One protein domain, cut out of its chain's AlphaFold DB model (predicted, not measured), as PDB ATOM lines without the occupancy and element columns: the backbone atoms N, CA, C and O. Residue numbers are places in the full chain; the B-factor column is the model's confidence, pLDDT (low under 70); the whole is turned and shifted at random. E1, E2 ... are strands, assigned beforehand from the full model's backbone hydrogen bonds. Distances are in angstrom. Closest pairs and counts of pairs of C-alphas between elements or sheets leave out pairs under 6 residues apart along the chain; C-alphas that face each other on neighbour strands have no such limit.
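Overview. This is residues 192 to 267 of the 268 residues of an uncharacterized protein of Mycobacteroides abscessus subsp. abscessus (UniProt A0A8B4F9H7). Two small antiparallel sheets stand partly face to face with their strands crossed: a twisted sheet of five strands, and a smaller sheet of three over part of one face of it. The link from E4 to E5 and the link from E7 to E8 carry the backbone between the two sheets, while residues 194 to 202 run past one side before E1. The printed part has 76 residues with no named helix and eight named strands, E1 to E8 along the chain; the sheet orders are E4 - E3 - E2 - E1 - E8 and E5 - E6 - E7. The class is all strand, though under half of the residues, 33 of 76, are in named strands. The whole is compact, with a radius of gyration of the C-alphas of 11.1 A and spans of 31 by 27 by 21 A.

Along the chain. After residues 192 to 202, E1 holds residues 203 to 208 and is 16.3 A long, beginning at C-alpha 203 (107.170, 138.947, 110.448). E2, residues 215 to 218, measures 9.8 A; E3, residues 223 to 226, 10.1 A; E4, residues 229 to 231, 6.3 A. E5, residues 235 to 238, measures 9.1 A and begins at C-alpha 235 (115.530, 136.780, 95.599). E6, residues 247 to 249, measures 7.0 A and E7, residues 255 to 257, 6.9 A. E8, residues 261 to 266, is 14.3 A long and ends at C-alpha 266 (101.895, 142.466, 111.138).

Arrangement. E1 to E4 form a meander, each strand the antiparallel neighbour of the one before. In the hairpin of E1 and E2, at 160 degrees, N 206 and O 215 are 2.8 A apart. In the hairpin of E2 and E3, at 170 degrees, N 225 and O 216 are 2.8 A apart. In the hairpin of E3 and E4, at 150 degrees, N 231 and O 224 are 2.8 A apart. E8 is antiparallel to E1 at 160 degrees, with N 205 and O 265 at 2.8 A. The edge strands of the sheet of five are E4 and E8, and residues 192 to 193 form a short antiparallel pairing with residues 264 to 265 of E8. E5, E6 and E7 form a second meander: N 237 and O 247 are 2.9 A apart, and N 256 and O 248 2.9 A. E2 and E6 are apart, as are E3 and E5.

Size, cuts and confidence. The C-alphas farthest apart, those of Leu 192 and Asp 252, are 32.4 A apart. The printed part has no cut and no long link; the links E1 to E2 and E5 to E6 are short, the others tight. The mean pLDDT of the printed part is 90.1, and no printed residue is under 70.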
ATOM      1  N   LEU A 192      97.291 146.482 109.658       83.38
ATOM      2  CA  LEU A 192      97.033 146.193 108.255       83.38
ATOM      3  C   LEU A 192      97.711 147.253 107.397       83.38
ATOM      4  O   LEU A 192      97.470 148.445 107.583       83.38
ATOM      5  N   VAL A 193      98.513 146.805 106.439       88.69
ATOM      6  CA  VAL A 193      99.246 147.677 105.518       88.69
ATOM      7  C   VAL A 193      98.898 147.327 104.077       88.69
ATOM      8  O   VAL A 193      98.528 146.194 103.768       88.69
ATOM      9  N   ASN A 194      98.995 148.313 103.187       91.88
ATOM     10  CA  ASN A 194      98.706 148.106 101.767       91.88
ATOM     11  C   ASN A 194      99.917 147.574 101.003       91.88
ATOM     12  O   ASN A 194      99.756 146.803 100.062       91.88
ATOM     13  N   ASP A 195     101.118 147.961 101.418       94.25
ATOM     14  CA  ASP A 195     102.367 147.651 100.741       94.25
ATOM     15  C   ASP A 195     103.370 147.184 101.795       94.25
ATOM     16  O   ASP A 195     103.520 147.827 102.833       94.25
ATOM     17  N   LEU A 196     104.038 146.060 101.538       91.81
ATOM     18  CA  LEU A 196     105.173 145.630 102.338       91.81
ATOM     19  C   LEU A 196     106.452 146.207 101.722       91.81
ATOM     20  O   LEU A 196     106.713 145.997 100.537       91.81
ATOM     21  N   THR A 197     107.256 146.918 102.508       90.19
ATOM     22  CA  THR A 197     108.529 147.504 102.060       90.19
ATOM     23  C   THR A 197     109.722 146.852 102.773       90.19
ATOM     24  O   THR A 197     109.547 146.241 103.829       90.19
ATOM     25  N   PRO A 198     110.949 146.924 102.216       85.00
ATOM     26  CA  PRO A 198     112.116 146.256 102.801       85.00
ATOM     27  C   PRO A 198     112.482 146.737 104.215       85.00
ATOM     28  O   PRO A 198     113.078 145.990 104.983       85.00
ATOM     29  N   ASP A 199     112.144 147.982 104.551       82.56
ATOM     30  CA  ASP A 199     112.401 148.619 105.844       82.56
ATOM     31  C   ASP A 199     111.374 148.247 106.926       82.56
ATOM     32  O   ASP A 199     111.630 148.457 108.112       82.56
ATOM     33  N   MET A 200     110.248 147.626 106.550       85.12
ATOM     34  CA  MET A 200     109.199 147.188 107.477       85.12
ATOM     35  C   MET A 200     109.606 145.912 108.218       85.12
ATOM     36  O   MET A 200     109.046 144.833 108.016       85.12
ATOM     37  N   THR A 201     110.606 146.030 109.087       81.69
ATOM     38  CA  THR A 201     111.216 144.891 109.774       81.69
ATOM     39  C   THR A 201     110.206 143.985 110.493       81.69
ATOM     40  O   THR A 201     109.164 144.387 111.038       81.69
ATOM     41  N   GLY A 202     110.545 142.694 110.467       79.75
ATOM     42  CA  GLY A 202     109.842 141.627 111.153       79.75
ATOM     43  C   GLY A 202     108.928 140.758 110.288       79.75
ATOM     44  O   GLY A 202     108.990 140.763 109.075       79.75
ATOM     45  N   VAL A 203     108.132 139.931 110.950       86.94
ATOM     46  CA  VAL A 203     107.170 138.947 110.448       86.94
ATOM     47  C   VAL A 203     105.779 139.486 110.093       86.94
ATOM     48  O   VAL A 203     105.029 139.998 110.936       86.94
ATOM     49  N   TRP A 204     105.400 139.268 108.847       91.94
ATOM     50  CA  TRP A 204     104.130 139.689 108.273       91.94
ATOM     51  C   TRP A 204     103.385 138.483 107.730       91.94
ATOM     52  O   TRP A 204     103.972 137.658 107.041       91.94
ATOM     53  N   GLN A 205     102.101 138.373 108.042       93.88
ATOM     54  CA  GLN A 205     101.213 137.410 107.409       93.88
ATOM     55  C   GLN A 205     100.597 138.080 106.195       93.88
ATOM     56  O   GLN A 205     100.032 139.169 106.292       93.88
ATOM     57  N   VAL A 206     100.717 137.416 105.060       94.75
ATOM     58  CA  VAL A 206     100.151 137.839 103.789       94.75
ATOM     59  C   VAL A 206      99.149 136.775 103.390       94.75
ATOM     60  O   VAL A 206      99.537 135.641 103.096       94.75
ATOM     61  N   SER A 207      97.874 137.145 103.399       93.94
ATOM     62  CA  SER A 207      96.803 136.296 102.890       93.94
ATOM     63  C   SER A 207      96.496 136.646 101.443       93.94
ATOM     64  O   SER A 207      96.654 137.791 101.006       93.94
ATOM     65  N   VAL A 208      96.051 135.649 100.688       93.31
ATOM     66  CA  VAL A 208      95.676 135.795  99.281       93.31
ATOM     67  C   VAL A 208      94.205 135.443  99.081       93.31
ATOM     68  O   VAL A 208      93.608 134.702  99.863       93.31
ATOM     69  N   TYR A 209      93.595 135.996  98.036       88.75
ATOM     70  CA  TYR A 209      92.294 135.528  97.565       88.75
ATOM     71  C   TYR A 209      92.404 134.104  96.992       88.75
ATOM     72  O   TYR A 209      93.492 133.555  96.886       88.75
ATOM     73  N   GLY A 210      91.263 133.482  96.672       81.12
ATOM     74  CA  GLY A 210      91.229 132.193  95.961       81.12
ATOM     75  C   GLY A 210      91.523 130.949  96.805       81.12
ATOM     76  O   GLY A 210      91.416 129.838  96.295       81.12
ATOM     77  N   GLY A 211      91.796 131.104  98.106       73.81
ATOM     78  CA  GLY A 211      92.051 129.979  99.014       73.81
ATOM     79  C   GLY A 211      93.480 129.436  98.943       73.81
ATOM     80  O   GLY A 211      93.744 128.364  99.487       73.81
ATOM     81  N   GLY A 212      94.392 130.166  98.292       79.56
ATOM     82  CA  GLY A 212      95.824 129.894  98.350       79.56
ATOM     83  C   GLY A 212      96.368 129.965  99.782       79.56
ATOM     84  O   GLY A 212      95.783 130.595 100.664       79.56
ATOM     85  N   ALA A 213      97.495 129.293 100.022       84.25
ATOM     86  CA  ALA A 213      98.117 129.273 101.340       84.25
ATOM     87  C   ALA A 213      98.604 130.671 101.744       84.25
ATOM     88  O   ALA A 213      99.290 131.347 100.972       84.25
ATOM     89  N   ASP A 214      98.314 131.063 102.984       91.12
ATOM     90  CA  ASP A 214      98.930 132.234 103.594       91.12
ATOM     91  C   ASP A 214     100.456 132.092 103.589       91.12
ATOM     92  O   ASP A 214     101.013 131.001 103.770       91.12
ATOM     93  N   SER A 215     101.133 133.222 103.421       93.56
ATOM     94  CA  SER A 215     102.585 133.303 103.542       93.56
ATOM     95  C   SER A 215     102.991 134.143 104.743       93.56
ATOM     96  O   SER A 215     102.309 135.096 105.123       93.56
ATOM     97  N   VAL A 216     104.112 133.782 105.359       94.44
ATOM     98  CA  VAL A 216     104.676 134.467 106.519       94.44
ATOM     99  C   VAL A 216     106.070 134.975 106.168       94.44
ATOM    100  O   VAL A 216     106.990 134.195 105.950       94.44
ATOM    101  N   TRP A 217     106.220 136.293 106.115       93.50
ATOM    102  CA  TRP A 217     107.419 136.999 105.672       93.50
ATOM    103  C   TRP A 217     108.184 137.543 106.863       93.50
ATOM    104  O   TRP A 217     107.789 138.569 107.402       93.50
ATOM    105  N   ASP A 218     109.258 136.877 107.281       91.06
ATOM    106  CA  ASP A 218     110.184 137.338 108.316       91.06
ATOM    107  C   ASP A 218     111.275 138.225 107.702       91.06
ATOM    108  O   ASP A 218     112.371 137.767 107.381       91.06
ATOM    109  N   LEU A 219     110.971 139.515 107.544       88.31
ATOM    110  CA  LEU A 219     111.887 140.518 106.994       88.31
ATOM    111  C   LEU A 219     113.060 140.849 107.928       88.31
ATOM    112  O   LEU A 219     114.045 141.424 107.482       88.31
ATOM    113  N   THR A 220     113.001 140.462 109.207       82.38
ATOM    114  CA  THR A 220     114.158 140.576 110.114       82.38
ATOM    115  C   THR A 220     115.203 139.510 109.807       82.38
ATOM    116  O   THR A 220     116.398 139.773 109.903       82.38
ATOM    117  N   ARG A 221     114.762 138.293 109.473       83.50
ATOM    118  CA  ARG A 221     115.653 137.161 109.182       83.50
ATOM    119  C   ARG A 221     115.868 136.922 107.689       83.50
ATOM    120  O   ARG A 221     116.684 136.075 107.349       83.50
ATOM    121  N   GLY A 222     115.139 137.625 106.825       87.00
ATOM    122  CA  GLY A 222     115.162 137.404 105.379       87.00
ATOM    123  C   GLY A 222     114.566 136.053 104.973       87.00
ATOM    124  O   GLY A 222     115.055 135.431 104.039       87.00
ATOM    125  N   VAL A 223     113.541 135.576 105.688       91.19
ATOM    126  CA  VAL A 223     112.945 134.246 105.473       91.19
ATOM    127  C   VAL A 223     111.475 134.370 105.106       91.19
ATOM    128  O   VAL A 223     110.745 135.135 105.733       91.19
ATOM    129  N   VAL A 224     111.010 133.569 104.148       93.50
ATOM    130  CA  VAL A 224     109.589 133.482 103.787       93.50
ATOM    131  C   VAL A 224     109.088 132.062 104.021       93.50
ATOM    132  O   VAL A 224     109.723 131.100 103.609       93.50
ATOM    133  N   HIS A 225     107.944 131.913 104.680       94.00
ATOM    134  CA  HIS A 225     107.260 130.635 104.832       94.00
ATOM    135  C   HIS A 225     105.996 130.614 103.976       94.00
ATOM    136  O   HIS A 225     105.185 131.531 104.086       94.00
ATOM    137  N   ILE A 226     105.801 129.589 103.148       91.69
ATOM    138  CA  ILE A 226     104.624 129.454 102.273       91.69
ATOM    139  C   ILE A 226     104.192 127.991 102.269       91.69
ATOM    140  O   ILE A 226     105.015 127.119 102.030       91.69
ATOM    141  N   GLY A 227     102.918 127.704 102.553       83.56
ATOM    142  CA  GLY A 227     102.386 126.335 102.437       83.56
ATOM    143  C   GLY A 227     103.063 125.280 103.329       83.56
ATOM    144  O   GLY A 227     102.918 124.092 103.070       83.56
ATOM    145  N   GLY A 228     103.788 125.697 104.372       81.38
ATOM    146  CA  GLY A 228     104.579 124.821 105.247       81.38
ATOM    147  C   GLY A 228     106.077 124.786 104.920       81.38
ATOM    148  O   GLY A 228     106.868 124.421 105.790       81.38
ATOM    149  N   ASP A 229     106.479 125.249 103.738       87.38
ATOM    150  CA  ASP A 229     107.882 125.323 103.339       87.38
ATOM    151  C   ASP A 229     108.553 126.571 103.912       87.38
ATOM    152  O   ASP A 229     107.956 127.648 103.982       87.38
ATOM    153  N   ARG A 230     109.814 126.427 104.327       92.75
ATOM    154  CA  ARG A 230     110.682 127.524 104.767       92.75
ATOM    155  C   ARG A 230     111.653 127.857 103.640       92.75
ATOM    156  O   ARG A 230     112.512 127.047 103.314       92.75
ATOM    157  N   LEU A 231     111.519 129.051 103.078       90.75
ATOM    158  CA  LEU A 231     112.326 129.543 101.969       90.75
ATOM    159  C   LEU A 231     113.374 130.529 102.498       90.75
ATOM    160  O   LEU A 231     113.039 131.614 102.982       90.75
ATOM    161  N   GLU A 232     114.639 130.126 102.409       88.19
ATOM    162  CA  GLU A 232     115.825 130.942 102.697       88.19
ATOM    163  C   GLU A 232     116.539 131.282 101.374       88.19
ATOM    164  O   GLU A 232     116.300 130.625 100.360       88.19
ATOM    165  N   ASP A 233     117.364 132.334 101.364       85.44
ATOM    166  CA  ASP A 233     118.145 132.780 100.193       85.44
ATOM    167  C   ASP A 233     117.325 133.073  98.919       85.44
ATOM    168  O   ASP A 233     117.826 133.007  97.793       85.44
ATOM    169  N   VAL A 234     116.048 133.432  99.076       87.81
ATOM    170  CA  VAL A 234     115.187 133.820  97.951       87.81
ATOM    171  C   VAL A 234     115.486 135.239  97.482       87.81
ATOM    172  O   VAL A 234     115.621 136.172  98.274       87.81
ATOM    173  N   GLN A 235     115.505 135.438  96.165       92.19
ATOM    174  CA  GLN A 235     115.530 136.780  95.599       92.19
ATOM    175  C   GLN A 235     114.096 137.308  95.493       92.19
ATOM    176  O   GLN A 235     113.280 136.797  94.724       92.19
ATOM    177  N   VAL A 236     113.792 138.370  96.238       92.94
ATOM    178  CA  VAL A 236     112.493 139.051  96.164       92.94
ATOM    179  C   VAL A 236     112.447 139.925  94.908       92.94
ATOM    180  O   VAL A 236     113.129 140.943  94.823       92.94
ATOM    181  N   LEU A 237     111.644 139.522  93.920       94.94
ATOM    182  CA  LEU A 237     111.453 140.255  92.661       94.94
ATOM    183  C   LEU A 237     110.346 141.314  92.772       94.94
ATOM    184  O   LEU A 237     110.381 142.328  92.077       94.94
ATOM    185  N   ALA A 238     109.346 141.064  93.620       95.00
ATOM    186  CA  ALA A 238     108.308 142.018  93.993       95.00
ATOM    187  C   ALA A 238     107.789 141.683  95.396       95.00
ATOM    188  O   ALA A 238     107.445 140.529  95.658       95.00
ATOM    189  N   LEU A 239     107.727 142.682  96.277       95.44
ATOM    190  CA  LEU A 239     107.169 142.525  97.618       95.44
ATOM    191  C   LEU A 239     105.629 142.477  97.594       95.44
ATOM    192  O   LEU A 239     105.015 142.994  96.656       95.44
ATOM    193  N   PRO A 240     105.001 141.869  98.616       96.25
ATOM    194  CA  PRO A 240     103.552 141.855  98.782       96.25
ATOM    195  C   PRO A 240     102.921 143.249  98.753       96.25
ATOM    196  O   PRO A 240     103.365 144.167  99.440       96.25
ATOM    197  N   ARG A 241     101.829 143.368  97.996       95.94
ATOM    198  CA  ARG A 241     100.988 144.563  97.903       95.94
ATOM    199  C   ARG A 241      99.531 144.149  97.775       95.94
ATOM    200  O   ARG A 241      99.223 143.346  96.900       95.94
ATOM    201  N   VAL A 242      98.646 144.700  98.602       93.75
ATOM    202  CA  VAL A 242      97.194 144.460  98.568       93.75
ATOM    203  C   VAL A 242      96.636 144.800  97.183       93.75
ATOM    204  O   VAL A 242      96.990 145.821  96.596       93.75
ATOM    205  N   LEU A 243      95.785 143.921  96.642       92.81
ATOM    206  CA  LEU A 243      95.310 143.956  95.246       92.81
ATOM    207  C   LEU A 243      96.428 143.875  94.186       92.81
ATOM    208  O   LEU A 243      96.206 144.174  93.012       92.81
ATOM    209  N   GLY A 244      97.623 143.445  94.581       94.19
ATOM    210  CA  GLY A 244      98.732 143.068  93.714       94.19
ATOM    211  C   GLY A 244      99.169 141.625  93.967       94.19
ATOM    212  O   GLY A 244      98.444 140.837  94.573       94.19
ATOM    213  N   THR A 245     100.365 141.275  93.503       94.19
ATOM    214  CA  THR A 245     101.007 139.976  93.745       94.19
ATOM    215  C   THR A 245     102.433 140.190  94.239       94.19
ATOM    216  O   THR A 245     103.044 141.222  93.952       94.19
ATOM    217  N   PHE A 246     102.985 139.218  94.964       94.69
ATOM    218  CA  PHE A 246     104.425 139.149  95.209       94.69
ATOM    219  C   PHE A 246     105.082 138.167  94.245       94.69
ATOM    220  O   PHE A 246     104.432 137.259  93.719       94.69
ATOM    221  N   ARG A 247     106.386 138.338  94.016       95.81
ATOM    222  CA  ARG A 247     107.184 137.449  93.167       95.81
ATOM    223  C   ARG A 247     108.525 137.148  93.809       95.81
ATOM    224  O   ARG A 247     109.210 138.060  94.272       95.81
ATOM    225  N   LEU A 248     108.896 135.877  93.784       94.69
ATOM    226  CA  LEU A 248     110.148 135.364  94.327       94.69
ATOM    227  C   LEU A 248     110.872 134.561  93.252       94.69
ATOM    228  O   LEU A 248     110.233 133.884  92.448       94.69
ATOM    229  N   ARG A 249     112.201 134.599  93.283       94.69
ATOM    230  CA  ARG A 249     113.054 133.617  92.618       94.69
ATOM    231  C   ARG A 249     113.704 132.735  93.677       94.69
ATOM    232  O   ARG A 249     114.338 133.248  94.601       94.69
ATOM    233  N   LEU A 250     113.490 131.431  93.553       91.00
ATOM    234  CA  LEU A 250     113.987 130.408  94.466       91.00
ATOM    235  C   LEU A 250     115.457 130.078  94.174       91.00
ATOM    236  O   LEU A 250     116.000 130.452  93.131       91.00
ATOM    237  N   ALA A 251     116.102 129.357  95.093       87.50
ATOM    238  CA  ALA A 251     117.516 128.990  94.989       87.50
ATOM    239  C   ALA A 251     117.838 128.113  93.761       87.50
ATOM    240  O   ALA A 251     118.949 128.163  93.239       87.50
ATOM    241  N   ASP A 252     116.866 127.344  93.264       89.62
ATOM    242  CA  ASP A 252     116.988 126.546  92.036       89.62
ATOM    243  C   ASP A 252     116.802 127.371  90.744       89.62
ATOM    244  O   ASP A 252     116.862 126.831  89.639       89.62
ATOM    245  N   GLY A 253     116.590 128.686  90.874       89.56
ATOM    246  CA  GLY A 253     116.379 129.622  89.774       89.56
ATOM    247  C   GLY A 253     114.937 129.697  89.272       89.56
ATOM    248  O   GLY A 253     114.648 130.543  88.422       89.56
ATOM    249  N   SER A 254     114.029 128.865  89.788       91.88
ATOM    250  CA  SER A 254     112.610 128.941  89.447       91.88
ATOM    251  C   SER A 254     111.970 130.212  90.011       91.88
ATOM    252  O   SER A 254     112.378 130.741  91.047       91.88
ATOM    253  N   GLU A 255     110.969 130.737  89.305       94.00
ATOM    254  CA  GLU A 255     110.191 131.887  89.757       94.00
ATOM    255  C   GLU A 255     108.799 131.451  90.190       94.00
ATOM    256  O   GLU A 255     108.152 130.632  89.536       94.00
ATOM    257  N   MET A 256     108.317 132.060  91.267       91.69
ATOM    258  CA  MET A 256     106.945 131.910  91.721       91.69
ATOM    259  C   MET A 256     106.283 133.273  91.890       91.69
ATOM    260  O   MET A 256     106.925 134.265  92.249       91.69
ATOM    261  N   ALA A 257     104.976 133.305  91.655       92.81
ATOM    262  CA  ALA A 257     104.125 134.457  91.892       92.81
ATOM    263  C   ALA A 257     102.958 134.043  92.786       92.81
ATOM    264  O   ALA A 257     102.450 132.927  92.672       92.81
ATOM    265  N   SER A 258     102.537 134.944  93.664       92.38
ATOM    266  CA  SER A 258     101.351 134.728  94.480       92.38
ATOM    267  C   SER A 258     100.068 134.920  93.681       92.38
ATOM    268  O   SER A 258     100.043 135.608  92.656       92.38
ATOM    269  N   GLU A 259      98.968 134.410  94.227       92.44
ATOM    270  CA  GLU A 259      97.643 134.940  93.916       92.44
ATOM    271  C   GLU A 259      97.497 136.395  94.402       92.44
ATOM    272  O   GLU A 259      98.405 136.968  95.020       92.44
ATOM    273  N   LEU A 260      96.350 137.010  94.102       94.81
ATOM    274  CA  LEU A 260      96.066 138.387  94.491       94.81
ATOM    275  C   LEU A 260      96.093 138.519  96.019       94.81
ATOM    276  O   LEU A 260      95.332 137.849  96.717       94.81
ATOM    277  N   VAL A 261      96.944 139.399  96.538       95.88
ATOM    278  CA  VAL A 261      97.071 139.638  97.979       95.88
ATOM    279  C   VAL A 261      95.799 140.301  98.504       95.88
ATOM    280  O   VAL A 261      95.385 141.359  98.019       95.88
ATOM    281  N   ALA A 262      95.199 139.676  99.514       94.25
ATOM    282  CA  ALA A 262      93.979 140.127 100.171       94.25
ATOM    283  C   ALA A 262      94.276 141.032 101.370       94.25
ATOM    284  O   ALA A 262      93.650 142.079 101.523       94.25
ATOM    285  N   ALA A 263      95.239 140.651 102.210       93.38
ATOM    286  CA  ALA A 263      95.651 141.446 103.357       93.38
ATOM    287  C   ALA A 263      97.120 141.205 103.699       93.38
ATOM    288  O   ALA A 263      97.640 140.100 103.540       93.38
ATOM    289  N   ILE A 264      97.767 142.244 104.220       93.94
ATOM    290  CA  ILE A 264      99.104 142.174 104.802       93.94
ATOM    291  C   ILE A 264      98.962 142.632 106.245       93.94
ATOM    292  O   ILE A 264      98.552 143.763 106.503       93.94
ATOM    293  N   LYS A 265      99.257 141.738 107.186       91.56
ATOM    294  CA  LYS A 265      99.077 141.964 108.617       91.56
ATOM    295  C   LYS A 265     100.384 141.745 109.360       91.56
ATOM    296  O   LYS A 265     101.019 140.701 109.211       91.56
ATOM    297  N   ARG A 266     100.758 142.676 110.233       84.88
ATOM    298  CA  ARG A 266     101.895 142.466 111.138       84.88
ATOM    299  C   ARG A 266     101.556 141.404 112.186       84.88
ATOM    300  O   ARG A 266     100.558 141.537 112.890       84.88
ATOM    301  N   VAL A 267     102.361 140.348 112.307       82.00
ATOM    302  CA  VAL A 267     102.056 139.211 113.211       82.00
ATOM    303  C   VAL A 267     102.760 139.303 114.555       82.00
ATOM    304  O   VAL A 267     102.194 138.944 115.581       82.00
TER     305      VAL A 267